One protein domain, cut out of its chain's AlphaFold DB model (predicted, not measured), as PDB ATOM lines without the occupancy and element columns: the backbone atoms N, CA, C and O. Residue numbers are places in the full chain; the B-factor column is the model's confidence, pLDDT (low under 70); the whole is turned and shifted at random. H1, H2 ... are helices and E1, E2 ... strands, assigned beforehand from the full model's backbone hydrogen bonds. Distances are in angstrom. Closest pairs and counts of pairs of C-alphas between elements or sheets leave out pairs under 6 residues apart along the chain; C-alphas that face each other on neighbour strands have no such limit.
ATOM      1  N   ILE A  39      68.099  27.715  22.222       28.59
ATOM      2  CA  ILE A  39      67.799  28.852  21.344       28.59
ATOM      3  C   ILE A  39      69.054  29.711  21.117       28.59
ATOM      4  O   ILE A  39      69.447  30.496  21.975       28.59
ATOM      5  N   ILE A  40      69.615  29.622  19.907       32.06
ATOM      6  CA  ILE A  40      70.119  30.802  19.192       32.06
ATOM      7  C   ILE A  40      68.885  31.673  18.941       32.06
ATOM      8  O   ILE A  40      67.942  31.224  18.286       32.06
ATOM      9  N   VAL A  41      68.843  32.886  19.498       27.59
ATOM     10  CA  VAL A  41      67.745  33.826  19.232       27.59
ATOM     11  C   VAL A  41      67.881  34.301  17.789       27.59
ATOM     12  O   VAL A  41      68.572  35.268  17.487       27.59
ATOM     13  N   PHE A  42      67.234  33.576  16.883       32.66
ATOM     14  CA  PHE A  42      67.072  33.968  15.496       32.66
ATOM     15  C   PHE A  42      65.793  34.807  15.398       32.66
ATOM     16  O   PHE A  42      64.692  34.269  15.286       32.66
ATOM     17  N   ILE A  43      65.905  36.137  15.491       30.66
ATOM     18  CA  ILE A  43      64.789  37.010  15.110       30.66
ATOM     19  C   ILE A  43      64.846  37.215  13.598       30.66
ATOM     20  O   ILE A  43      65.537  38.094  13.092       30.66
ATOM     21  N   ALA A  44      64.061  36.424  12.869       30.39
ATOM     22  CA  ALA A  44      63.666  36.777  11.514       30.39
ATOM     23  C   ALA A  44      62.495  37.778  11.589       30.39
ATOM     24  O   ALA A  44      61.344  37.398  11.808       30.39
ATOM     25  N   LEU A  45      62.779  39.077  11.441       26.61
ATOM     26  CA  LEU A  45      61.739  40.098  11.274       26.61
ATOM     27  C   LEU A  45      61.156  39.991   9.855       26.61
ATOM     28  O   LEU A  45      61.730  40.507   8.901       26.61
ATOM     29  N   PHE A  46      60.010  39.325   9.708       27.33
ATOM     30  CA  PHE A  46      59.233  39.329   8.467       27.33
ATOM     31  C   PHE A  46      58.269  40.525   8.457       27.33
ATOM     32  O   PHE A  46      57.267  40.523   9.174       27.33
ATOM     33  N   TYR A  47      58.528  41.537   7.623       28.75
ATOM     34  CA  TYR A  47      57.567  42.613   7.362       28.75
ATOM     35  C   TYR A  47      56.812  42.347   6.053       28.75
ATOM     36  O   TYR A  47      57.324  42.543   4.955       28.75
ATOM     37  N   ASP A  78      89.005  34.995  19.487       52.09
ATOM     38  CA  ASP A  78      88.266  34.397  18.361       52.09
ATOM     39  C   ASP A  78      87.961  32.899  18.580       52.09
ATOM     40  O   ASP A  78      87.669  32.173  17.629       52.09
ATOM     41  N   VAL A  79      88.053  32.409  19.821       63.16
ATOM     42  CA  VAL A  79      88.078  30.963  20.081       63.16
ATOM     43  C   VAL A  79      86.679  30.340  20.004       63.16
ATOM     44  O   VAL A  79      86.583  29.249  19.466       63.16
ATOM     45  N   TYR A  80      85.596  31.030  20.389       74.00
ATOM     46  CA  TYR A  80      84.206  30.594  20.154       74.00
ATOM     47  C   TYR A  80      83.243  31.791  20.143       74.00
ATOM     48  O   TYR A  80      83.359  32.686  20.974       74.00
ATOM     49  N   ILE A  81      82.282  31.829  19.208       85.06
ATOM     50  CA  ILE A  81      81.230  32.868  19.198       85.06
ATOM     51  C   ILE A  81      80.154  32.557  20.243       85.06
ATOM     52  O   ILE A  81      79.717  33.441  20.972       85.06
ATOM     53  N   LEU A  82      79.717  31.302  20.294       86.44
ATOM     54  CA  LEU A  82      78.676  30.827  21.198       86.44
ATOM     55  C   LEU A  82      79.326  29.983  22.307       86.44
ATOM     56  O   LEU A  82      80.273  29.254  22.008       86.44
ATOM     57  N   PRO A  83      78.826  30.029  23.556       87.62
ATOM     58  CA  PRO A  83      77.631  30.747  24.014       87.62
ATOM     59  C   PRO A  83      77.886  32.191  24.493       87.62
ATOM     60  O   PRO A  83      76.929  32.883  24.825       87.62
ATOM     61  N   ASP A  84      79.140  32.647  24.533       87.31
ATOM     62  CA  ASP A  84      79.536  33.895  25.214       87.31
ATOM     63  C   ASP A  84      79.028  35.177  24.535       87.31
ATOM     64  O   ASP A  84      78.984  36.252  25.136       87.31
ATOM     65  N   ARG A  85      78.659  35.089  23.255       90.56
ATOM     66  CA  ARG A  85      78.108  36.194  22.466       90.56
ATOM     67  C   ARG A  85      76.799  35.757  21.831       90.56
ATOM     68  O   ARG A  85      76.528  34.572  21.667       90.56
ATOM     69  N   ARG A  86      75.984  36.724  21.419       94.06
ATOM     70  CA  ARG A  86      74.780  36.466  20.618       94.06
ATOM     71  C   ARG A  86      74.986  36.925  19.190       94.06
ATOM     72  O   ARG A  86      75.731  37.867  18.938       94.06
ATOM     73  N   ILE A  87      74.279  36.304  18.260       96.12
ATOM     74  CA  ILE A  87      74.289  36.707  16.856       96.12
ATOM     75  C   ILE A  87      72.986  37.448  16.568       96.12
ATOM     76  O   ILE A  87      71.906  36.911  16.796       96.12
ATOM     77  N   VAL A  88      73.093  38.669  16.052       96.12
ATOM     78  CA  VAL A  88      71.968  39.467  15.555       96.12
ATOM     79  C   VAL A  88      72.144  39.585  14.049       96.12
ATOM     80  O   VAL A  88      73.104  40.195  13.580       96.12
ATOM     81  N   ALA A  89      71.246  38.961  13.289       96.25
ATOM     82  CA  ALA A  89      71.413  38.793  11.853       96.25
ATOM     83  C   ALA A  89      70.247  39.368  11.054       96.25
ATOM     84  O   ALA A  89      69.089  39.195  11.426       96.25
ATOM     85  N   TYR A  90      70.545  39.960   9.897       97.19
ATOM     86  CA  TYR A  90      69.536  40.186   8.862       97.19
ATOM     87  C   TYR A  90      69.620  39.110   7.791       97.19
ATOM     88  O   TYR A  90      70.664  38.907   7.174       97.19
ATOM     89  N   TYR A  91      68.494  38.432   7.583       95.69
ATOM     90  CA  TYR A  91      68.357  37.309   6.666       95.69
ATOM     91  C   TYR A  91      67.790  37.742   5.310       95.69
ATOM     92  O   TYR A  91      66.955  38.650   5.233       95.69
ATOM     93  N   GLY A  92      68.237  37.086   4.241       94.12
ATOM     94  CA  GLY A  92      67.533  37.064   2.964       94.12
ATOM     95  C   GLY A  92      68.411  37.063   1.722       94.12
ATOM     96  O   GLY A  92      69.560  36.633   1.741       94.12
ATOM     97  N   ASN A  93      67.864  37.554   0.609       95.44
ATOM     98  CA  ASN A  93      68.568  37.627  -0.669       95.44
ATOM     99  C   ASN A  93      68.418  39.016  -1.310       95.44
ATOM    100  O   ASN A  93      67.309  39.528  -1.448       95.44
ATOM    101  N   PHE A  94      69.526  39.608  -1.762       92.94
ATOM    102  CA  PHE A  94      69.558  40.955  -2.347       92.94
ATOM    103  C   PHE A  94      68.662  41.139  -3.575       92.94
ATOM    104  O   PHE A  94      68.260  42.262  -3.871       92.94
ATOM    105  N   ASN A  95      68.359  40.063  -4.302       90.62
ATOM    106  CA  ASN A  95      67.561  40.123  -5.524       90.62
ATOM    107  C   ASN A  95      66.061  39.915  -5.258       90.62
ATOM    108  O   ASN A  95      65.271  39.932  -6.201       90.62
ATOM    109  N   SER A  96      65.643  39.717  -4.002       87.25
ATOM    110  CA  SER A  96      64.246  39.444  -3.667       87.25
ATOM    111  C   SER A  96      63.794  40.124  -2.378       87.25
ATOM    112  O   SER A  96      64.113  39.697  -1.273       87.25
ATOM    113  N   ARG A  97      62.908  41.116  -2.526       87.00
ATOM    114  CA  ARG A  97      62.189  41.762  -1.408       87.00
ATOM    115  C   ARG A  97      61.255  40.823  -0.643       87.00
ATOM    116  O   ARG A  97      60.760  41.188   0.411       87.00
ATOM    117  N   LYS A  98      60.954  39.641  -1.190       84.50
ATOM    118  CA  LYS A  98      60.053  38.661  -0.563       84.50
ATOM    119  C   LYS A  98      60.793  37.631   0.289       84.50
ATOM    120  O   LYS A  98      60.144  36.818   0.931       84.50
ATOM    121  N   MET A  99      62.124  37.641   0.256       84.62
ATOM    122  CA  MET A  99      62.960  36.625   0.892       84.62
ATOM    123  C   MET A  99      63.733  37.167   2.094       84.62
ATOM    124  O   MET A  99      64.717  36.566   2.494       84.62
ATOM    125  N   GLY A 100      63.301  38.291   2.666       86.44
ATOM    126  CA  GLY A 100      63.861  38.846   3.893       86.44
ATOM    127  C   GLY A 100      64.494  40.223   3.723       86.44
ATOM    128  O   GLY A 100      64.633  40.759   2.619       86.44
ATOM    129  N   VAL A 101      64.901  40.775   4.864       89.56
ATOM    130  CA  VAL A 101      65.327  42.167   5.055       89.56
ATOM    131  C   VAL A 101      66.495  42.566   4.150       89.56
ATOM    132  O   VAL A 101      66.576  43.720   3.723       89.56
ATOM    133  N   LEU A 102      67.380  41.625   3.793       90.75
ATOM    134  CA  LEU A 102      68.503  41.904   2.889       90.75
ATOM    135  C   LEU A 102      68.057  42.353   1.487       90.75
ATOM    136  O   LEU A 102      68.800  43.068   0.820       90.75
ATOM    137  N   GLY A 103      66.864  41.962   1.031       90.69
ATOM    138  CA  GLY A 103      66.305  42.412  -0.247       90.69
ATOM    139  C   GLY A 103      65.527  43.729  -0.162       90.69
ATOM    140  O   GLY A 103      65.193  44.306  -1.197       90.69
ATOM    141  N   GLU A 104      65.207  44.204   1.045       91.62
ATOM    142  CA  GLU A 104      64.312  45.349   1.271       91.62
ATOM    143  C   GLU A 104      65.025  46.705   1.250       91.62
ATOM    144  O   GLU A 104      64.438  47.704   0.826       91.62
ATOM    145  N   TYR A 105      66.283  46.752   1.692       90.00
ATOM    146  CA  TYR A 105      67.017  47.994   1.928       90.00
ATOM    147  C   TYR A 105      68.329  48.051   1.144       90.00
ATOM    148  O   TYR A 105      68.950  47.033   0.848       90.00
ATOM    149  N   SER A 106      68.797  49.269   0.850       93.56
ATOM    150  CA  SER A 106      70.181  49.464   0.412       93.56
ATOM    151  C   SER A 106      71.155  49.098   1.544       93.56
ATOM    152  O   SER A 106      70.778  49.198   2.716       93.56
ATOM    153  N   PRO A 107      72.419  48.737   1.241       93.62
ATOM    154  CA  PRO A 107      73.394  48.346   2.262       93.62
ATOM    155  C   PRO A 107      73.548  49.346   3.414       93.62
ATOM    156  O   PRO A 107      73.578  48.943   4.569       93.62
ATOM    157  N   LEU A 108      73.575  50.653   3.129       94.94
ATOM    158  CA  LEU A 108      73.719  51.686   4.165       94.94
ATOM    159  C   LEU A 108      72.511  51.746   5.112       94.94
ATOM    160  O   LEU A 108      72.672  51.866   6.326       94.94
ATOM    161  N   VAL A 109      71.294  51.643   4.568       95.06
ATOM    162  CA  VAL A 109      70.062  51.658   5.372       95.06
ATOM    163  C   VAL A 109      69.937  50.370   6.183       95.06
ATOM    164  O   VAL A 109      69.598  50.420   7.363       95.06
ATOM    165  N   MET A 110      70.251  49.234   5.561       95.00
ATOM    166  CA  MET A 110      70.305  47.922   6.200       95.00
ATOM    167  C   MET A 110      71.251  47.947   7.408       95.00
ATOM    168  O   MET A 110      70.837  47.596   8.511       95.00
ATOM    169  N   TRP A 111      72.468  48.471   7.232       96.38
ATOM    170  CA  TRP A 111      73.460  48.561   8.301       96.38
ATOM    171  C   TRP A 111      73.052  49.479   9.446       96.38
ATOM    172  O   TRP A 111      73.225  49.118  10.607       96.38
ATOM    173  N   SER A 112      72.478  50.644   9.140       96.25
ATOM    174  CA  SER A 112      71.946  51.550  10.164       96.25
ATOM    175  C   SER A 112      70.906  50.846  11.047       96.25
ATOM    176  O   SER A 112      70.967  50.914  12.275       96.25
ATOM    177  N   LYS A 113      69.999  50.084  10.425       95.62
ATOM    178  CA  LYS A 113      68.966  49.320  11.132       95.62
ATOM    179  C   LYS A 113      69.542  48.161  11.949       95.62
ATOM    180  O   LYS A 113      69.181  48.016  13.113       95.62
ATOM    181  N   LEU A 114      70.465  47.386  11.379       94.94
ATOM    182  CA  LEU A 114      71.088  46.255  12.072       94.94
ATOM    183  C   LEU A 114      71.923  46.711  13.282       94.94
ATOM    184  O   LEU A 114      71.881  46.077  14.333       94.94
ATOM    185  N   LYS A 115      72.615  47.852  13.178       97.31
ATOM    186  CA  LYS A 115      73.318  48.474  14.312       97.31
ATOM    187  C   LYS A 115      72.371  48.897  15.426       97.31
ATOM    188  O   LYS A 115      72.694  48.706  16.598       97.31
ATOM    189  N   ASN A 116      71.222  49.469  15.069       95.94
ATOM    190  CA  ASN A 116      70.209  49.834  16.052       95.94
ATOM    191  C   ASN A 116      69.691  48.587  16.783       95.94
ATOM    192  O   ASN A 116      69.700  48.562  18.007       95.94
ATOM    193  N   GLU A 117      69.360  47.525  16.045       95.50
ATOM    194  CA  GLU A 117      68.930  46.244  16.624       95.50
ATOM    195  C   GLU A 117      69.995  45.663  17.572       95.50
ATOM    196  O   GLU A 117      69.705  45.320  18.715       95.50
ATOM    197  N   ALA A 118      71.261  45.618  17.146       92.62
ATOM    198  CA  ALA A 118      72.357  45.142  17.991       92.62
ATOM    199  C   ALA A 118      72.542  46.001  19.259       92.62
ATOM    200  O   ALA A 118      72.855  45.471  20.326       92.62
ATOM    201  N   THR A 119      72.322  47.316  19.162       96.00
ATOM    202  CA  THR A 119      72.373  48.241  20.305       96.00
ATOM    203  C   THR A 119      71.241  47.968  21.292       96.00
ATOM    204  O   THR A 119      71.492  47.888  22.493       96.00
ATOM    205  N   GLU A 120      70.016  47.769  20.803       94.69
ATOM    206  CA  GLU A 120      68.852  47.440  21.636       94.69
ATOM    207  C   GLU A 120      69.042  46.105  22.369       94.69
ATOM    208  O   GLU A 120      68.773  46.010  23.572       94.69
ATOM    209  N   TRP A 121      69.605  45.101  21.694       93.31
ATOM    210  CA  TRP A 121      69.961  43.829  22.323       93.31
ATOM    211  C   TRP A 121      71.011  43.983  23.419       93.31
ATOM    212  O   TRP A 121      70.839  43.458  24.518       93.31
ATOM    213  N   ASN A 122      72.093  44.711  23.143       93.31
ATOM    214  CA  ASN A 122      73.153  44.949  24.125       93.31
ATOM    215  C   ASN A 122      72.661  45.742  25.341       93.31
ATOM    216  O   ASN A 122      73.120  45.489  26.449       93.31
ATOM    217  N   ALA A 123      71.724  46.675  25.151       95.19
ATOM    218  CA  ALA A 123      71.109  47.409  26.253       95.19
ATOM    219  C   ALA A 123      70.186  46.517  27.101       95.19
ATOM    220  O   ALA A 123      70.123  46.682  28.317       95.19
ATOM    221  N   THR A 124      69.483  45.577  26.461       93.69
ATOM    222  CA  THR A 124      68.526  44.672  27.122       93.69
ATOM    223  C   THR A 124      69.224  43.590  27.942       93.69
ATOM    224  O   THR A 124      68.811  43.298  29.060       93.69
ATOM    225  N   ASP A 125      70.294  43.005  27.405       92.12
ATOM    226  CA  ASP A 125      71.152  42.074  28.137       92.12
ATOM    227  C   ASP A 125      72.626  42.370  27.802       92.12
ATOM    228  O   ASP A 125      73.129  41.941  26.754       92.12
ATOM    229  N   PRO A 126      73.328  43.098  28.689       92.75
ATOM    230  CA  PRO A 126      74.745  43.407  28.527       92.75
ATOM    231  C   PRO A 126      75.687  42.214  28.740       92.75
ATOM    232  O   PRO A 126      76.857  42.304  28.375       92.75
ATOM    233  N   THR A 127      75.219  41.116  29.348       93.12
ATOM    234  CA  THR A 127      76.075  39.973  29.716       93.12
ATOM    235  C   THR A 127      76.415  39.069  28.535       93.12
ATOM    236  O   THR A 127      77.413  38.358  28.595       93.12
ATOM    237  N   THR A 128      75.648  39.154  27.441       90.38
ATOM    238  CA  THR A 128      75.866  38.369  26.215       90.38
ATOM    239  C   THR A 128      76.017  39.291  24.991       90.38
ATOM    240  O   THR A 128      75.058  39.502  24.252       90.38
ATOM    241  N   PRO A 129      77.189  39.895  24.728       92.88
ATOM    242  CA  PRO A 129      77.343  40.916  23.686       92.88
ATOM    243  C   PRO A 129      76.942  40.454  22.275       92.88
ATOM    244  O   PRO A 129      77.230  39.329  21.864       92.88
ATOM    245  N   ALA A 130      76.332  41.343  21.490       92.25
ATOM    246  CA  ALA A 130      75.911  41.073  20.119       92.25
ATOM    247  C   ALA A 130      77.071  41.118  19.104       92.25
ATOM    248  O   ALA A 130      77.897  42.034  19.097       92.25
ATOM    249  N   ILE A 131      77.081  40.139  18.202       94.06
ATOM    250  CA  ILE A 131      77.777  40.131  16.913       94.06
ATOM    251  C   ILE A 131      76.740  40.391  15.833       94.06
ATOM    252  O   ILE A 131      75.722  39.703  15.772       94.06
ATOM    253  N   MET A 132      77.015  41.353  14.957       96.75
ATOM    254  CA  MET A 132      76.188  41.564  13.775       96.75
ATOM    255  C   MET A 132      76.521  40.534  12.698       96.75
ATOM    256  O   MET A 132      77.687  40.204  12.470       96.75
ATOM    257  N   ALA A 133      75.494  40.065  12.002       97.75
ATOM    258  CA  ALA A 133      75.654  39.142  10.896       97.75
ATOM    259  C   ALA A 133      74.752  39.483   9.712       97.75
ATOM    260  O   ALA A 133      73.646  40.007   9.862       97.75
ATOM    261  N   LEU A 134      75.203  39.106   8.522       98.25
ATOM    262  CA  LEU A 134      74.320  38.964   7.368       98.25
ATOM    263  C   LEU A 134      74.072  37.478   7.151       98.25
ATOM    264  O   LEU A 134      75.009  36.685   7.189       98.25
ATOM    265  N   HIS A 135      72.821  37.098   6.922       98.38
ATOM    266  CA  HIS A 135      72.447  35.722   6.632       98.38
ATOM    267  C   HIS A 135      71.906  35.634   5.209       98.38
ATOM    268  O   HIS A 135      70.719  35.807   4.949       98.38
ATOM    269  N   TYR A 136      72.821  35.444   4.263       98.62
ATOM    270  CA  TYR A 136      72.544  35.567   2.841       98.62
ATOM    271  C   TYR A 136      72.189  34.217   2.221       98.62
ATOM    272  O   TYR A 136      72.987  33.287   2.279       98.62
ATOM    273  N   ILE A 137      71.028  34.123   1.571       98.19
ATOM    274  CA  ILE A 137      70.610  32.908   0.863       98.19
ATOM    275  C   ILE A 137      71.399  32.791  -0.438       98.19
ATOM    276  O   ILE A 137      71.105  33.480  -1.423       98.19
ATOM    277  N   ALA A 138      72.419  31.935  -0.424       98.31
ATOM    278  CA  ALA A 138      73.320  31.706  -1.546       98.31
ATOM    279  C   ALA A 138      72.760  30.666  -2.523       98.31
ATOM    280  O   ALA A 138      73.058  30.717  -3.717       98.31
ATOM    281  N   ILE A 139      71.931  29.743  -2.035       98.06
ATOM    282  CA  ILE A 139      71.249  28.740  -2.852       98.06
ATOM    283  C   ILE A 139      69.776  28.771  -2.477       98.06
ATOM    284  O   ILE A 139      69.420  28.561  -1.323       98.06
ATOM    285  N   ILE A 140      68.937  29.098  -3.455       96.31
ATOM    286  CA  ILE A 140      67.521  29.398  -3.256       96.31
ATOM    287  C   ILE A 140      66.682  28.252  -3.800       96.31
ATOM    288  O   ILE A 140      66.836  27.899  -4.968       96.31
ATOM    289  N   ALA A 141      65.729  27.753  -3.020       96.06
ATOM    290  CA  ALA A 141      64.753  26.804  -3.520       96.06
ATOM    291  C   ALA A 141      63.808  27.478  -4.522       96.06
ATOM    292  O   ALA A 141      63.368  28.617  -4.361       96.06
ATOM    293  N   SER A 142      63.486  26.751  -5.579       94.19
ATOM    294  CA  SER A 142      62.697  27.215  -6.709       94.19
ATOM    295  C   SER A 142      61.468  26.334  -6.885       94.19
ATOM    296  O   SER A 142      61.485  25.137  -6.614       94.19
ATOM    297  N   ASN A 143      60.388  26.914  -7.397       92.81
ATOM    298  CA  ASN A 143      59.238  26.145  -7.875       92.81
ATOM    299  C   ASN A 143      59.422  25.643  -9.319       92.81
ATOM    300  O   ASN A 143      58.590  24.877  -9.800       92.81
ATOM    301  N   ASN A 144      60.494  26.067  -9.994       92.06
ATOM    302  CA  ASN A 144      60.871  25.630 -11.333       92.06
ATOM    303  C   ASN A 144      62.107  24.721 -11.265       92.06
ATOM    304  O   ASN A 144      63.040  25.076 -10.541       92.06
ATOM    305  N   PRO A 145      62.157  23.632 -12.056       92.31
ATOM    306  CA  PRO A 145      63.220  22.625 -12.000       92.31
ATOM    307  C   PRO A 145      64.622  23.140 -12.339       92.31
ATOM    308  O   PRO A 145      65.593  22.504 -11.952       92.31
ATOM    309  N   GLY A 146      64.749  24.267 -13.045       90.94
ATOM    310  CA  GLY A 146      66.035  24.677 -13.612       90.94
ATOM    311  C   GLY A 146      66.487  23.731 -14.731       90.94
ATOM    312  O   GLY A 146      65.711  22.902 -15.208       90.94
ATOM    313  N   TYR A 147      67.733  23.878 -15.182       90.50
ATOM    314  CA  TYR A 147      68.303  23.023 -16.236       90.50
ATOM    315  C   TYR A 147      68.785  21.663 -15.715       90.50
ATOM    316  O   TYR A 147      68.823  20.701 -16.475       90.50
ATOM    317  N   ASP A 148      69.156  21.594 -14.438       91.75
ATOM    318  CA  ASP A 148      69.639  20.395 -13.745       91.75
ATOM    319  C   ASP A 148      68.504  19.574 -13.110       91.75
ATOM    320  O   ASP A 148      68.724  18.438 -12.698       91.75
ATOM    321  N   GLY A 149      67.279  20.109 -13.071       95.12
ATOM    322  CA  GLY A 149      66.130  19.425 -12.481       95.12
ATOM    323  C   GLY A 149      66.110  19.464 -10.954       95.12
ATOM    324  O   GLY A 149      65.283  18.788 -10.345       95.12
ATOM    325  N   GLU A 150      66.988  20.244 -10.324       96.19
ATOM    326  CA  GLU A 150      67.185  20.235  -8.874       96.19
ATOM    327  C   GLU A 150      66.287  21.226  -8.126       96.19
ATOM    328  O   GLU A 150      66.265  21.241  -6.894       96.19
ATOM    329  N   TYR A 151      65.509  22.040  -8.844       97.31
ATOM    330  CA  TYR A 151      64.609  23.029  -8.244       97.31
ATOM    331  C   TYR A 151      65.335  24.015  -7.319       97.31
ATOM    332  O   TYR A 151      64.808  24.420  -6.282       97.31
ATOM    333  N   ILE A 152      66.534  24.444  -7.713       96.88
ATOM    334  CA  ILE A 152      67.301  25.471  -7.009       96.88
ATOM    335  C   ILE A 152      67.850  26.527  -7.967       96.88
ATOM    336  O   ILE A 152      68.066  26.282  -9.150       96.88
ATOM    337  N   ASN A 153      68.103  27.720  -7.437       95.75
ATOM    338  CA  ASN A 153      68.859  28.776  -8.095       95.75
ATOM    339  C   ASN A 153      70.115  29.067  -7.271       95.75
ATOM    340  O   ASN A 153      70.026  29.571  -6.148       95.75
ATOM    341  N   ARG A 154      71.289  28.787  -7.842       96.44
ATOM    342  CA  ARG A 154      72.581  29.093  -7.218       96.44
ATOM    343  C   ARG A 154      72.971  30.533  -7.514       96.44
ATOM    344  O   ARG A 154      73.010  30.951  -8.673       96.44
ATOM    345  N   MET A 155      73.270  31.302  -6.475       96.19
ATOM    346  CA  MET A 155      73.821  32.640  -6.646       96.19
ATOM    347  C   MET A 155      75.214  32.526  -7.253       96.19
ATOM    348  O   MET A 155      76.063  31.768  -6.787       96.19
ATOM    349  N   ASN A 156      75.443  33.271  -8.333       94.75
ATOM    350  CA  ASN A 156      76.741  33.268  -8.986       94.75
ATOM    351  C   ASN A 156      77.814  33.901  -8.082       94.75
ATOM    352  O   ASN A 156      77.521  34.592  -7.102       94.75
ATOM    353  N   LYS A 157      79.078  33.707  -8.464       95.81
ATOM    354  CA  LYS A 157      80.240  34.245  -7.749       95.81
ATOM    355  C   LYS A 157      80.101  35.735  -7.413       95.81
ATOM    356  O   LYS A 157      80.371  36.116  -6.280       95.81
ATOM    357  N   TYR A 158      79.632  36.552  -8.359       96.81
ATOM    358  CA  TYR A 158      79.461  37.994  -8.161       96.81
ATOM    359  C   TYR A 158      78.501  38.319  -7.006       96.81
ATOM    360  O   TYR A 158      78.769  39.209  -6.203       96.81
ATOM    361  N   GLN A 159      77.397  37.586  -6.885       97.06
ATOM    362  CA  GLN A 159      76.425  37.802  -5.814       97.06
ATOM    363  C   GLN A 159      76.969  37.395  -4.437       97.06
ATOM    364  O   GLN A 159      76.764  38.117  -3.460       97.06
ATOM    365  N   ILE A 160      77.716  36.288  -4.357       97.31
ATOM    366  CA  ILE A 160      78.362  35.863  -3.106       97.31
ATOM    367  C   ILE A 160      79.467  36.856  -2.709       97.31
ATOM    368  O   ILE A 160      79.543  37.274  -1.554       97.31
ATOM    369  N   GLU A 161      80.277  37.318  -3.664       96.00
ATOM    370  CA  GLU A 161      81.300  38.345  -3.426       96.00
ATOM    371  C   GLU A 161      80.691  39.688  -3.010       96.00
ATOM    372  O   GLU A 161      81.230  40.369  -2.137       96.00
ATOM    373  N   LYS A 162      79.525  40.048  -3.555       97.19
ATOM    374  CA  LYS A 162      78.751  41.202  -3.091       97.19
ATOM    375  C   LYS A 162      78.321  41.037  -1.631       97.19
ATOM    376  O   LYS A 162      78.448  41.993  -0.870       97.19
ATOM    377  N   ALA A 163      77.857  39.853  -1.220       97.69
ATOM    378  CA  ALA A 163      77.502  39.588   0.178       97.69
ATOM    379  C   ALA A 163      78.712  39.740   1.111       97.69
ATOM    380  O   ALA A 163      78.610  40.403   2.140       97.69
ATOM    381  N   ILE A 164      79.867  39.206   0.706       97.31
ATOM    382  CA  ILE A 164      81.142  39.348   1.425       97.31
ATOM    383  C   ILE A 164      81.551  40.821   1.537       97.31
ATOM    384  O   ILE A 164      81.917  41.279   2.618       97.31
ATOM    385  N   SER A 165      81.462  41.577   0.441       97.06
ATOM    386  CA  SER A 165      81.800  43.003   0.414       97.06
ATOM    387  C   SER A 165      80.896  43.820   1.340       97.06
ATOM    388  O   SER A 165      81.388  44.617   2.138       97.06
ATOM    389  N   ILE A 166      79.580  43.570   1.306       96.56
ATOM    390  CA  ILE A 166      78.618  44.246   2.187       96.56
ATOM    391  C   ILE A 166      78.861  43.868   3.653       96.56
ATOM    392  O   ILE A 166      78.833  44.755   4.503       96.56
ATOM    393  N   ALA A 167      79.145  42.594   3.951       95.81
ATOM    394  CA  ALA A 167      79.523  42.148   5.293       95.81
ATOM    395  C   ALA A 167      80.790  42.870   5.790       95.81
ATOM    396  O   ALA A 167      80.845  43.314   6.932       95.81
ATOM    397  N   GLY A 168      81.778  43.062   4.911       94.06
ATOM    398  CA  GLY A 168      83.034  43.755   5.206       94.06
ATOM    399  C   GLY A 168      82.933  45.278   5.368       94.06
ATOM    400  O   GLY A 168      83.946  45.918   5.661       94.06
ATOM    401  N   MET A 169      81.749  45.876   5.186       95.81
ATOM    402  CA  MET A 169      81.532  47.303   5.461       95.81
ATOM    403  C   MET A 169      81.619  47.619   6.958       95.81
ATOM    404  O   MET A 169      81.990  48.734   7.320       95.81
ATOM    405  N   GLU A 170      81.315  46.645   7.818       93.94
ATOM    406  CA  GLU A 170      81.330  46.796   9.271       93.94
ATOM    407  C   GLU A 170      82.330  45.840   9.918       93.94
ATOM    408  O   GLU A 170      82.479  44.681   9.524       93.94
ATOM    409  N   LYS A 171      83.038  46.332  10.937       89.06
ATOM    410  CA  LYS A 171      84.039  45.537  11.657       89.06
ATOM    411  C   LYS A 171      83.382  44.392  12.427       89.06
ATOM    412  O   LYS A 171      82.248  44.521  12.878       89.06
ATOM    413  N   ASP A 172      84.124  43.295  12.571       88.44
ATOM    414  CA  ASP A 172      83.732  42.108  13.346       88.44
ATOM    415  C   ASP A 172      82.352  41.531  12.976       88.44
ATOM    416  O   ASP A 172      81.690  40.893  13.791       88.44
ATOM    417  N   THR A 173      81.935  41.738  11.722       92.50
ATOM    418  CA  THR A 173      80.732  41.142  11.138       92.50
ATOM    419  C   THR A 173      81.026  39.746  10.612       92.50
ATOM    420  O   THR A 173      82.039  39.513   9.937       92.50
ATOM    421  N   ILE A 174      80.080  38.839  10.835       97.00
ATOM    422  CA  ILE A 174      80.090  37.505  10.238       97.00
ATOM    423  C   ILE A 174      79.047  37.371   9.121       97.00
ATOM    424  O   ILE A 174      78.047  38.090   9.075       97.00
ATOM    425  N   LEU A 175      79.282  36.442   8.202       98.44
ATOM    426  CA  LEU A 175      78.392  36.153   7.080       98.44
ATOM    427  C   LEU A 175      77.988  34.684   7.117       98.44
ATOM    428  O   LEU A 175      78.851  33.814   7.090       98.44
ATOM    429  N   PHE A 176      76.692  34.404   7.098       98.81
ATOM    430  CA  PHE A 176      76.184  33.074   6.785       98.81
ATOM    431  C   PHE A 176      75.852  32.997   5.301       98.81
ATOM    432  O   PHE A 176      75.166  33.875   4.769       98.81
ATOM    433  N   LEU A 177      76.320  31.937   4.650       98.81
ATOM    434  CA  LEU A 177      75.789  31.504   3.365       98.81
ATOM    435  C   LEU A 177      74.731  30.439   3.647       98.81
ATOM    436  O   LEU A 177      75.053  29.401   4.218       98.81
ATOM    437  N   ASP A 178      73.479  30.726   3.304       98.69
ATOM    438  CA  ASP A 178      72.355  29.812   3.503       98.69
ATOM    439  C   ASP A 178      72.082  28.960   2.260       98.69
ATOM    440  O   ASP A 178      72.225  29.439   1.123       98.69
ATOM    441  N   ILE A 179      71.679  27.713   2.493       98.62
ATOM    442  CA  ILE A 179      71.305  26.745   1.471       98.62
ATOM    443  C   ILE A 179      69.870  26.273   1.699       98.62
ATOM    444  O   ILE A 179      69.573  25.570   2.665       98.62
ATOM    445  N   GLN A 180      69.028  26.539   0.704       97.69
ATOM    446  CA  GLN A 180      67.724  25.919   0.505       97.69
ATOM    447  C   GLN A 180      67.878  24.786  -0.526       97.69
ATOM    448  O   GLN A 180      67.943  25.074  -1.724       97.69
ATOM    449  N   PRO A 181      67.984  23.506  -0.111       96.00
ATOM    450  CA  PRO A 181      68.607  22.481  -0.964       96.00
ATOM    451  C   PRO A 181      67.757  22.025  -2.154       96.00
ATOM    452  O   PRO A 181      68.286  21.463  -3.110       96.00
ATOM    453  N   GLY A 182      66.443  22.246  -2.106       96.94
ATOM    454  CA  GLY A 182      65.512  21.754  -3.112       96.94
ATOM    455  C   GLY A 182      65.601  20.234  -3.275       96.94
ATOM    456  O   GLY A 182      65.513  19.487  -2.296       96.94
ATOM    457  N   LEU A 183      65.776  19.785  -4.519       96.94
ATOM    458  CA  LEU A 183      66.071  18.393  -4.879       96.94
ATOM    459  C   LEU A 183      67.569  18.113  -5.064       96.94
ATOM    460  O   LEU A 183      67.930  16.974  -5.359       96.94
ATOM    461  N   SER A 184      68.440  19.110  -4.886       96.50
ATOM    462  CA  SER A 184      69.882  18.889  -4.979       96.50
ATOM    463  C   SER A 184      70.402  18.030  -3.824       96.50
ATOM    464  O   SER A 184      69.850  17.980  -2.718       96.50
ATOM    465  N   ASN A 185      71.534  17.371  -4.069       95.00
ATOM    466  CA  ASN A 185      72.332  16.788  -3.009       95.00
ATOM    467  C   ASN A 185      72.981  17.898  -2.163       95.00
ATOM    468  O   ASN A 185      73.932  18.554  -2.586       95.00
ATOM    469  N   LEU A 186      72.525  18.036  -0.917       95.69
ATOM    470  CA  LEU A 186      73.025  19.038   0.028       95.69
ATOM    471  C   LEU A 186      74.557  19.044   0.179       95.69
ATOM    472  O   LEU A 186      75.161  20.106   0.314       95.69
ATOM    473  N   ARG A 187      75.220  17.885   0.129       96.44
ATOM    474  CA  ARG A 187      76.684  17.812   0.275       96.44
ATOM    475  C   ARG A 187      77.393  18.472  -0.900       96.44
ATOM    476  O   ARG A 187      78.397  19.148  -0.684       96.44
ATOM    477  N   ASN A 188      76.861  18.312  -2.112       96.31
ATOM    478  CA  ASN A 188      77.392  18.974  -3.302       96.31
ATOM    479  C   ASN A 188      77.272  20.493  -3.172       96.31
ATOM    480  O   ASN A 188      78.226  21.203  -3.474       96.31
ATOM    481  N   GLU A 189      76.147  20.981  -2.649       97.94
ATOM    482  CA  GLU A 189      75.935  22.413  -2.426       97.94
ATOM    483  C   GLU A 189      76.892  22.996  -1.381       97.94
ATOM    484  O   GLU A 189      77.492  24.049  -1.605       97.94
ATOM    485  N   VAL A 190      77.124  22.283  -0.275       98.19
ATOM    486  CA  VAL A 190      78.113  22.688   0.737       98.19
ATOM    487  C   VAL A 190      79.526  22.721   0.145       98.19
ATOM    488  O   VAL A 190      80.253  23.698   0.335       98.19
ATOM    489  N   ILE A 191      79.909  21.700  -0.631       97.38
ATOM    490  CA  ILE A 191      81.200  21.665  -1.337       97.38
ATOM    491  C   ILE A 191      81.286  22.795  -2.378       97.38
ATOM    492  O   ILE A 191      82.345  23.406  -2.538       97.38
ATOM    493  N   GLY A 192      80.191  23.155  -3.043       97.06
ATOM    494  CA  GLY A 192      80.142  24.289  -3.970       97.06
ATOM    495  C   GLY A 192      80.542  25.620  -3.321       97.06
ATOM    496  O   GLY A 192      81.126  26.484  -3.978       97.06
ATOM    497  N   LEU A 193      80.323  25.765  -2.010       98.31
ATOM    498  CA  LEU A 193      80.665  26.962  -1.238       98.31
ATOM    499  C   LEU A 193      82.038  26.892  -0.541       98.31
ATOM    500  O   LEU A 193      82.424  27.844   0.143       98.31
ATOM    501  N   SER A 194      82.819  25.821  -0.747       95.88
ATOM    502  CA  SER A 194      84.114  25.582  -0.075       95.88
ATOM    503  C   SER A 194      85.068  26.772  -0.121       95.88
ATOM    504  O   SER A 194      85.755  27.061   0.855       95.88
ATOM    505  N   ALA A 195      85.148  27.449  -1.271       96.38
ATOM    506  CA  ALA A 195      86.067  28.569  -1.462       96.38
ATOM    507  C   ALA A 195      85.778  29.719  -0.484       96.38
ATOM    508  O   ALA A 195      86.707  30.376  -0.023       96.38
ATOM    509  N   TYR A 196      84.507  29.916  -0.133       97.94
ATOM    510  CA  TYR A 196      84.055  30.960   0.782       97.94
ATOM    511  C   TYR A 196      84.075  30.492   2.236       97.94
ATOM    512  O   TYR A 196      84.461  31.256   3.112       97.94
ATOM    513  N   LEU A 197      83.744  29.226   2.505       97.94
ATOM    514  CA  LEU A 197      83.775  28.655   3.860       97.94
ATOM    515  C   LEU A 197      85.190  28.608   4.465       97.94
ATOM    516  O   LEU A 197      85.341  28.575   5.687       97.94
ATOM    517  N   LYS A 198      86.229  28.684   3.623       96.31
ATOM    518  CA  LYS A 198      87.630  28.870   4.036       96.31
ATOM    519  C   LYS A 198      87.943  30.271   4.571       96.31
ATOM    520  O   LYS A 198      89.031  30.489   5.091       96.31
ATOM    521  N   MET A 199      87.033  31.236   4.451       95.25
ATOM    522  CA  MET A 199      87.206  32.563   5.046       95.25
ATOM    523  C   MET A 199      86.845  32.519   6.535       95.25
ATOM    524  O   MET A 199      85.847  31.888   6.885       95.25
ATOM    525  N   PRO A 200      87.591  33.190   7.429       94.62
ATOM    526  CA  PRO A 200      87.416  33.042   8.876       94.62
ATOM    527  C   PRO A 200      86.021  33.460   9.362       94.62
ATOM    528  O   PRO A 200      85.422  32.744  10.156       94.62
ATOM    529  N   ASN A 201      85.463  34.546   8.819       93.81
ATOM    530  CA  ASN A 201      84.173  35.121   9.218       93.81
ATOM    531  C   ASN A 201      82.966  34.623   8.398       93.81
ATOM    532  O   ASN A 201      81.884  35.206   8.494       93.81
ATOM    533  N   VAL A 202      83.147  33.593   7.565       98.06
ATOM    534  CA  VAL A 202      82.062  32.981   6.787       98.06
ATOM    535  C   VAL A 202      81.639  31.663   7.431       98.06
ATOM    536  O   VAL A 202      82.472  30.808   7.751       98.06
ATOM    537  N   HIS A 203      80.333  31.518   7.603       98.56
ATOM    538  CA  HIS A 203      79.633  30.429   8.268       98.56
ATOM    539  C   HIS A 203      78.523  29.871   7.364       98.56
ATOM    540  O   HIS A 203      78.285  30.385   6.267       98.56
ATOM    541  N   LEU A 204      77.850  28.811   7.812       98.75
ATOM    542  CA  LEU A 204      76.888  28.065   7.004       98.75
ATOM    543  C   LEU A 204      75.520  28.020   7.691       98.75
ATOM    544  O   LEU A 204      75.437  27.742   8.888       98.75
ATOM    545  N   GLY A 205      74.462  28.269   6.924       98.44
ATOM    546  CA  GLY A 205      73.082  28.006   7.326       98.44
ATOM    547  C   GLY A 205      72.416  27.028   6.366       98.44
ATOM    548  O   GLY A 205      72.745  26.999   5.180       98.44
ATOM    549  N   ILE A 206      71.521  26.196   6.884       98.25
ATOM    550  CA  ILE A 206      70.729  25.250   6.105       98.25
ATOM    551  C   ILE A 206      69.263  25.445   6.476       98.25
ATOM    552  O   ILE A 206      68.938  25.388   7.665       98.25
ATOM    553  N   ASP A 207      68.411  25.572   5.460       96.88
ATOM    554  CA  ASP A 207      66.948  25.596   5.547       96.88
ATOM    555  C   ASP A 207      66.382  24.187   5.225       96.88
ATOM    556  O   ASP A 207      66.131  23.842   4.057       96.88
ATOM    557  N   PRO A 208      66.188  23.299   6.223       94.94
ATOM    558  CA  PRO A 208      65.780  21.914   5.999       94.94
ATOM    559  C   PRO A 208      64.364  21.789   5.445       94.94
ATOM    560  O   PRO A 208      64.042  20.778   4.820       94.94
ATOM    561  N   GLU A 209      63.513  22.801   5.626       93.75
ATOM    562  CA  GLU A 209      62.165  22.843   5.060       93.75
ATOM    563  C   GLU A 209      62.169  22.770   3.533       93.75
ATOM    564  O   GLU A 209      61.142  22.418   2.959       93.75
ATOM    565  N   PHE A 210      63.305  23.049   2.886       95.94
ATOM    566  CA  PHE A 210      63.486  22.918   1.445       95.94
ATOM    567  C   PHE A 210      64.226  21.645   1.027       95.94
ATOM    568  O   PHE A 210      64.487  21.474  -0.156       95.94
ATOM    569  N   THR A 211      64.536  20.730   1.948       95.75
ATOM    570  CA  THR A 211      65.194  19.454   1.621       95.75
ATOM    571  C   THR A 211      64.155  18.413   1.192       95.75
ATOM    572  O   THR A 211      63.460  17.825   2.025       95.75
ATOM    573  N   MET A 212      64.009  18.203  -0.119       95.06
ATOM    574  CA  MET A 212      62.896  17.456  -0.725       95.06
ATOM    575  C   MET A 212      63.258  16.003  -1.092       95.06
ATOM    576  O   MET A 212      63.115  15.580  -2.235       95.06
ATOM    577  N   HIS A 213      63.672  15.180  -0.124       86.44
ATOM    578  CA  HIS A 213      64.088  13.781  -0.376       86.44
ATOM    579  C   HIS A 213      63.049  12.888  -1.088       86.44
ATOM    580  O   HIS A 213      63.389  11.827  -1.601       86.44
ATOM    581  N   ASN A 214      61.780  13.292  -1.105       87.19
ATOM    582  CA  ASN A 214      60.669  12.556  -1.708       87.19
ATOM    583  C   ASN A 214      60.283  13.052  -3.115       87.19
ATOM    584  O   ASN A 214      59.232  12.660  -3.617       87.19
ATOM    585  N   GLY A 215      61.081  13.928  -3.734       91.81
ATOM    586  CA  GLY A 215      60.807  14.434  -5.084       91.81
ATOM    587  C   GLY A 215      59.740  15.530  -5.150       91.81
ATOM    588  O   GLY A 215      59.376  15.952  -6.246       91.81
ATOM    589  N   ASN A 216      59.209  15.995  -4.012       94.50
ATOM    590  CA  ASN A 216      58.230  17.077  -4.021       94.50
ATOM    591  C   ASN A 216      58.854  18.402  -4.458       94.50
ATOM    592  O   ASN A 216      60.016  18.694  -4.195       94.50
ATOM    593  N   ILE A 217      58.027  19.244  -5.073       95.00
ATOM    594  CA  ILE A 217      58.427  20.603  -5.429       95.00
ATOM    595  C   ILE A 217      58.627  21.413  -4.134       95.00
ATOM    596  O   ILE A 217      57.711  21.443  -3.297       95.00
ATOM    597  N   PRO A 218      59.770  22.105  -3.969       95.06
ATOM    598  CA  PRO A 218      60.032  22.924  -2.792       95.06
ATOM    599  C   PRO A 218      58.909  23.938  -2.512       95.06
ATOM    600  O   PRO A 218      58.325  24.528  -3.424       95.06
ATOM    601  N   GLY A 219      58.571  24.120  -1.232       91.00
ATOM    602  CA  GLY A 219      57.499  25.022  -0.792       91.00
ATOM    603  C   GLY A 219      56.072  24.466  -0.913       91.00
ATOM    604  O   GLY A 219      55.128  25.142  -0.504       91.00
ATOM    605  N   LYS A 220      55.875  23.247  -1.443       92.88
ATOM    606  CA  LYS A 220      54.574  22.542  -1.393       92.88
ATOM    607  C   LYS A 220      54.372  21.756  -0.104       92.88
ATOM    608  O   LYS A 220      53.250  21.660   0.388       92.88
ATOM    609  N   VAL A 221      55.455  21.205   0.428       93.00
ATOM    610  CA  VAL A 221      55.510  20.479   1.698       93.00
ATOM    611  C   VAL A 221      56.746  20.931   2.470       93.00
ATOM    612  O   VAL A 221      57.662  21.508   1.886       93.00
ATOM    613  N   ILE A 222      56.765  20.676   3.776       92.94
ATOM    614  CA  ILE A 222      57.939  20.932   4.617       92.94
ATOM    615  C   ILE A 222      58.883  19.736   4.498       92.94
ATOM    616  O   ILE A 222      58.482  18.601   4.762       92.94
ATOM    617  N   GLY A 223      60.118  20.013   4.093       95.38
ATOM    618  CA  GLY A 223      61.208  19.051   3.996       95.38
ATOM    619  C   GLY A 223      61.813  18.674   5.343       95.38
ATOM    620  O   GLY A 223      61.359  19.090   6.414       95.38
ATOM    621  N   SER A 224      62.863  17.864   5.278       95.81
ATOM    622  CA  SER A 224      63.599  17.431   6.460       95.81
ATOM    623  C   SER A 224      65.026  17.048   6.111       95.81
ATOM    624  O   SER A 224      65.258  16.497   5.040       95.81
ATOM    625  N   ILE A 225      65.935  17.231   7.062       96.12
ATOM    626  CA  ILE A 225      67.310  16.732   7.026       96.12
ATOM    627  C   ILE A 225      67.510  15.693   8.138       96.12
ATOM    628  O   ILE A 225      66.852  15.747   9.180       96.12
ATOM    629  N   SER A 226      68.420  14.740   7.943       96.00
ATOM    630  CA  SER A 226      68.779  13.753   8.968       96.00
ATOM    631  C   SER A 226      70.078  14.107   9.693       96.00
ATOM    632  O   SER A 226      70.929  14.824   9.163       96.00
ATOM    633  N   TYR A 227      70.277  13.533  10.882       96.25
ATOM    634  CA  TYR A 227      71.557  13.602  11.594       96.25
ATOM    635  C   TYR A 227      72.755  13.128  10.750       96.25
ATOM    636  O   TYR A 227      73.869  13.582  10.988       96.25
ATOM    637  N   VAL A 228      72.547  12.243   9.763       97.31
ATOM    638  CA  VAL A 228      73.617  11.735   8.888       97.31
ATOM    639  C   VAL A 228      74.209  12.870   8.056       97.31
ATOM    640  O   VAL A 228      75.430  13.003   7.977       97.31
ATOM    641  N   ASP A 229      73.359  13.711   7.467       96.56
ATOM    642  CA  ASP A 229      73.818  14.838   6.656       96.56
ATOM    643  C   ASP A 229      74.337  15.982   7.523       96.56
ATOM    644  O   ASP A 229      75.363  16.571   7.191       96.56
ATOM    645  N   ILE A 230      73.715  16.236   8.680       97.94
ATOM    646  CA  ILE A 230      74.233  17.219   9.642       97.94
ATOM    647  C   ILE A 230      75.637  16.817  10.116       97.94
ATOM    648  O   ILE A 230      76.556  17.630  10.060       97.94
ATOM    649  N   ASN A 231      75.839  15.562  10.528       98.19
ATOM    650  CA  ASN A 231      77.142  15.089  10.999       98.19
ATOM    651  C   ASN A 231      78.200  15.129   9.892       98.19
ATOM    652  O   ASN A 231      79.341  15.488  10.178       98.19
ATOM    653  N   TYR A 232      77.825  14.841   8.640       98.25
ATOM    654  CA  TYR A 232      78.711  15.027   7.490       98.25
ATOM    655  C   TYR A 232      79.133  16.494   7.329       98.25
ATOM    656  O   TYR A 232      80.311  16.773   7.119       98.25
ATOM    657  N   ILE A 233      78.197  17.441   7.439       98.44
ATOM    658  CA  ILE A 233      78.499  18.877   7.326       98.44
ATOM    659  C   ILE A 233      79.400  19.331   8.479       98.44
ATOM    660  O   ILE A 233      80.357  20.069   8.248       98.44
ATOM    661  N   ILE A 234      79.146  18.851   9.700       98.31
ATOM    662  CA  ILE A 234      80.006  19.107  10.863       98.31
ATOM    663  C   ILE A 234      81.429  18.604  10.600       98.31
ATOM    664  O   ILE A 234      82.380  19.347  10.838       98.31
ATOM    665  N   ASP A 235      81.595  17.381  10.086       98.25
ATOM    666  CA  ASP A 235      82.912  16.846   9.709       98.25
ATOM    667  C   ASP A 235      83.585  17.691   8.641       98.25
ATOM    668  O   ASP A 235      84.758  18.045   8.751       98.25
ATOM    669  N   TYR A 236      82.827  18.047   7.610       98.50
ATOM    670  CA  TYR A 236      83.322  18.827   6.494       98.50
ATOM    671  C   TYR A 236      83.849  20.199   6.943       98.50
ATOM    672  O   TYR A 236      84.982  20.565   6.625       98.50
ATOM    673  N   LEU A 237      83.064  20.936   7.731       97.94
ATOM    674  CA  LEU A 237      83.462  22.231   8.281       97.94
ATOM    675  C   LEU A 237      84.612  22.096   9.290       97.94
ATOM    676  O   LEU A 237      85.535  22.907   9.256       97.94
ATOM    677  N   SER A 238      84.605  21.056  10.131       97.00
ATOM    678  CA  SER A 238      85.691  20.786  11.086       97.00
ATOM    679  C   SER A 238      87.022  20.549  10.371       97.00
ATOM    680  O   SER A 238      88.040  21.107  10.775       97.00
ATOM    681  N   ASN A 239      87.008  19.803   9.264       97.12
ATOM    682  CA  ASN A 239      88.193  19.583   8.437       97.12
ATOM    683  C   ASN A 239      88.703  20.885   7.806       97.12
ATOM    684  O   ASN A 239      89.911  21.095   7.742       97.12
ATOM    685  N   LEU A 240      87.814  21.782   7.360       94.12
ATOM    686  CA  LEU A 240      88.232  23.098   6.861       94.12
ATOM    687  C   LEU A 240      88.881  23.943   7.963       94.12
ATOM    688  O   LEU A 240      89.877  24.615   7.701       94.12
ATOM    689  N   VAL A 241      88.339  23.902   9.181       95.00
ATOM    690  CA  VAL A 241      88.904  24.606  10.339       95.00
ATOM    691  C   VAL A 241      90.331  24.148  10.617       95.00
ATOM    692  O   VAL A 241      91.228  24.984  10.712       95.00
ATOM    693  N   GLU A 242      90.563  22.838  10.657       94.50
ATOM    694  CA  GLU A 242      91.887  22.267  10.927       94.50
ATOM    695  C   GLU A 242      92.874  22.510   9.781       94.50
ATOM    696  O   GLU A 242      94.001  22.944  10.014       94.50
ATOM    697  N   GLN A 243      92.457  22.286   8.532       93.81
ATOM    698  CA  GLN A 243      93.337  22.408   7.364       93.81
ATOM    699  C   GLN A 243      93.782  23.846   7.087       93.81
ATOM    700  O   GLN A 243      94.891  24.060   6.600       93.81
ATOM    701  N   PHE A 244      92.915  24.824   7.352       90.81
ATOM    702  CA  PHE A 244      93.168  26.232   7.037       90.81
ATOM    703  C   PHE A 244      93.406  27.091   8.286       90.81
ATOM    704  O   PHE A 244      93.493  28.311   8.159       90.81
ATOM    705  N   ASN A 245      93.538  26.471   9.466       91.00
ATOM    706  CA  ASN A 245      93.745  27.140  10.754       91.00
ATOM    707  C   ASN A 245      92.728  28.275  10.995       91.00
ATOM    708  O   ASN A 245      93.090  29.420  11.276       91.00
ATOM    709  N   LEU A 246      91.444  27.964  10.796       91.94
ATOM    710  CA  LEU A 246      90.345  28.925  10.923       91.94
ATOM    711  C   LEU A 246      89.836  28.980  12.370       91.94
ATOM    712  O   LEU A 246      89.994  28.011  13.110       91.94
ATOM    713  N   PRO A 247      89.153  30.062  12.779       92.81
ATOM    714  CA  PRO A 247      88.298  29.998  13.959       92.81
ATOM    715  C   PRO A 247      87.154  28.986  13.746       92.81
ATOM    716  O   PRO A 247      86.768  28.735  12.591       92.81
ATOM    717  N   PRO A 248      86.569  28.436  14.829       94.69
ATOM    718  CA  PRO A 248      85.410  27.557  14.739       94.69
ATOM    719  C   PRO A 248      84.265  28.167  13.931       94.69
ATOM    720  O   PRO A 248      84.016  29.379  13.942       94.69
ATOM    721  N   LYS A 249      83.561  27.312  13.194       96.06
ATOM    722  CA  LYS A 249      82.396  27.702  12.408       96.06
ATOM    723  C   LYS A 249      81.146  27.689  13.273       96.06
ATOM    724  O   LYS A 249      81.088  27.021  14.286       96.06
ATOM    725  N   VAL A 250      80.142  28.439  12.838       97.06
ATOM    726  CA  VAL A 250      78.777  28.309  13.330       97.06
ATOM    727  C   VAL A 250      77.986  27.638  12.217       97.06
ATOM    728  O   VAL A 250      78.018  28.099  11.072       97.06
ATOM    729  N   LEU A 251      77.304  26.544  12.539       97.94
ATOM    730  CA  LEU A 251      76.346  25.896  11.650       97.94
ATOM    731  C   LEU A 251      74.930  26.172  12.155       97.94
ATOM    732  O   LEU A 251      74.570  25.762  13.257       97.94
ATOM    733  N   ILE A 252      74.119  26.847  11.344       97.44
ATOM    734  CA  ILE A 252      72.703  27.076  11.643       97.44
ATOM    735  C   ILE A 252      71.865  26.047  10.890       97.44
ATOM    736  O   ILE A 252      71.967  25.922   9.675       97.44
ATOM    737  N   ILE A 253      71.016  25.327  11.621       96.94
ATOM    738  CA  ILE A 253      69.972  24.471  11.053       96.94
ATOM    739  C   ILE A 253      68.630  25.097  11.425       96.94
ATOM    740  O   ILE A 253      68.225  25.047  12.591       96.94
ATOM    741  N   HIS A 254      67.942  25.702  10.457       93.38
ATOM    742  CA  HIS A 254      66.663  26.364  10.715       93.38
ATOM    743  C   HIS A 254      65.603  25.326  11.062       93.38
ATOM    744  O   HIS A 254      65.312  24.413  10.298       93.38
ATOM    745  N   ARG A 255      65.039  25.402  12.269       89.00
ATOM    746  CA  ARG A 255      64.101  24.386  12.760       89.00
ATOM    747  C   ARG A 255      62.949  25.032  13.506       89.00
ATOM    748  O   ARG A 255      63.088  25.422  14.660       89.00
ATOM    749  N   PHE A 256      61.777  25.048  12.880       87.81
ATOM    750  CA  PHE A 256      60.532  25.505  13.512       87.81
ATOM    751  C   PHE A 256      59.548  24.362  13.806       87.81
ATOM    752  O   PHE A 256      58.539  24.570  14.481       87.81
ATOM    753  N   THR A 257      59.838  23.130  13.365       85.88
ATOM    754  CA  THR A 257      59.110  21.927  13.798       85.88
ATOM    755  C   THR A 257      60.056  20.795  14.194       85.88
ATOM    756  O   THR A 257      61.191  20.699  13.723       85.88
ATOM    757  N   LYS A 258      59.581  19.868  15.039       87.69
ATOM    758  CA  LYS A 258      60.392  18.713  15.453       87.69
ATOM    759  C   LYS A 258      60.792  17.812  14.280       87.69
ATOM    760  O   LYS A 258      61.897  17.289  14.309       87.69
ATOM    761  N   ARG A 259      59.929  17.664  13.266       89.56
ATOM    762  CA  ARG A 259      60.104  16.718  12.148       89.56
ATOM    763  C   ARG A 259      61.120  17.161  11.092       89.56
ATOM    764  O   ARG A 259      61.544  16.330  10.304       89.56
ATOM    765  N   MET A 260      61.517  18.432  11.085       92.12
ATOM    766  CA  MET A 260      62.495  18.952  10.120       92.12
ATOM    767  C   MET A 260      63.906  18.398  10.324       92.12
ATOM    768  O   MET A 260      64.694  18.401   9.387       92.12
ATOM    769  N   VAL A 261      64.224  17.927  11.534       95.25
ATOM    770  CA  VAL A 261      65.502  17.281  11.838       95.25
ATOM    771  C   VAL A 261      65.223  15.893  12.393       95.25
ATOM    772  O   VAL A 261      64.683  15.762  13.495       95.25
ATOM    773  N   ILE A 262      65.564  14.877  11.607       95.00
ATOM    774  CA  ILE A 262      65.357  13.463  11.928       95.00
ATOM    775  C   ILE A 262      66.513  12.977  12.808       95.00
ATOM    776  O   ILE A 262      67.678  13.181  12.460       95.00
ATOM    777  N   ASP A 263      66.168  12.326  13.923       95.38
ATOM    778  CA  ASP A 263      67.092  11.788  14.932       95.38
ATOM    779  C   ASP A 263      68.098  12.827  15.462       95.38
ATOM    780  O   ASP A 263      69.306  12.593  15.530       95.38
ATOM    781  N   PHE A 264      67.603  14.020  15.811       93.38
ATOM    782  CA  PHE A 264      68.421  15.139  16.300       93.38
ATOM    783  C   PHE A 264      69.358  14.756  17.459       93.38
ATOM    784  O   PHE A 264      70.470  15.262  17.542       93.38
ATOM    785  N   GLU A 265      68.941  13.845  18.334       93.94
ATOM    786  CA  GLU A 265      69.737  13.342  19.456       93.94
ATOM    787  C   GLU A 265      71.028  12.614  19.043       93.94
ATOM    788  O   GLU A 265      71.908  12.417  19.879       93.94
ATOM    789  N   LYS A 266      71.161  12.228  17.766       96.25
ATOM    790  CA  LYS A 266      72.368  11.614  17.190       96.25
ATOM    791  C   LYS A 266      73.291  12.630  16.507       96.25
ATOM    792  O   LYS A 266      74.331  12.244  15.962       96.25
ATOM    793  N   VAL A 267      72.919  13.912  16.491       94.19
ATOM    794  CA  VAL A 267      73.812  14.981  16.036       94.19
ATOM    795  C   VAL A 267      74.956  15.101  17.033       94.19
ATOM    796  O   VAL A 267      74.746  15.189  18.242       94.19
TER     797      VAL A 267
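AT A GLANCE: This is residues 39 to 47 and 78 to 267 of the 273 residues of an uncharacterized protein of Arsenophonus endosymbiont of Aleurodicus floccissimus (UniProt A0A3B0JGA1). A strongly twisted, mostly parallel sheet is set about with helices: H2 and H3 are over one face, H1 is over E1 and E2 at one end of the sheet, and the long H5 runs past E5 and E6 at the other end. The longest strand, E2, bends, and its last residues form a hairpin with the short antiparallel E3; long stretches with no named element, among them residues 207 to 226, fill much of the rest. The printed part has 199 residues, with five named helices and six named strands in the order E1 H1 E2 E3 H2 E4 H3 H4 E5 H5 E6. The sheet is branched and mixed, and the class is mixed, helices and strands, with under half of the residues, 94, in named elements. The whole is compact, with a radius of gyration of the C-alphas of 16.4 A, and spans 46 by 35 by 32 A.

HOW THE PARTS SIT: In the sheet, E2, residues 130 to 141, has three neighbours. On one side of it are E1, residues 86 to 92, parallel, with N 131 and O 86 at 2.7 A, and E3, residues 152 to 154, antiparallel, with N 153 and O 140 at 2.8 A. On the other side is E4, residues 174 to 179, parallel, with N 176 and O 134 at 2.8 A. E2 bends by 57 degrees at residue 138, and E3 is beside its residues 139 to 141. E5, residues 202 to 206, is parallel to E4, with N 203 and O 175 at 2.8 A, and E6, residues 251 to 253, is parallel to E5, with N 206 and O 252 at 2.8 A. H1, residues 107 to 124, is on the sheet over E1 and E2, at a height of 9.1 A; the closest C-alphas of H1 and E2 are those of Ala 118 and Ala 130, 5.8 A apart. H2, residues 157 to 167, runs along the strands over E4 and only just over E2, on which 3 of its C-alphas fall. On the same face, H3, residues 186 to 192, is over E4 at a height of 9.2 A. H5, residues 227 to 244, only grazes the sheet with residues 230 to 237; it touches H3 with residues 229 to 233 alone, at a shallow tilt of 19 degrees, the same way, the closest C-alphas being those of Arg 187 and Ile 233, 7.4 A apart. H4, residues 194 to 197, only grazes the sheet too. E1, H1, E2, then E4, H3, H4, E5, then E5, H5, E6 are strand-helix-strand units, two parallel neighbour strands with one or more helices between, each with a right-handed crossover. In H1, H2, H3 and H5 every O i to N i+4 pair is within hydrogen-bond range; H4 is too short for one.

IN THESE COORDINATES: E1 begins at C-alpha 86, (74.780, 36.466, 20.618), and is 19.1 A long. H1 is 25.6 A long, E2 29.8 A, H2 15.3 A, E4 16.4 A and E5 13.7 A. H5 is 25.4 A long, from C-alpha 227 at (71.557, 13.602, 11.594). E6 ends at C-alpha 253, (69.972, 24.471, 11.053).

THE WHOLE: The two C-alphas farthest apart are those of Pro 126 and Tyr 147, 49.6 A. Residues 48 to 77 are not printed, and C-alphas 47 and 78 are 33.6 A apart across the cut. The links E1 to H1 and E5 to H5 are long; in the second, residues 225 to 226 form a short parallel pairing with residues 261 to 262. The mean pLDDT of the printed part is 91.2, with residues 39 to 47 and 78 to 79 under 70.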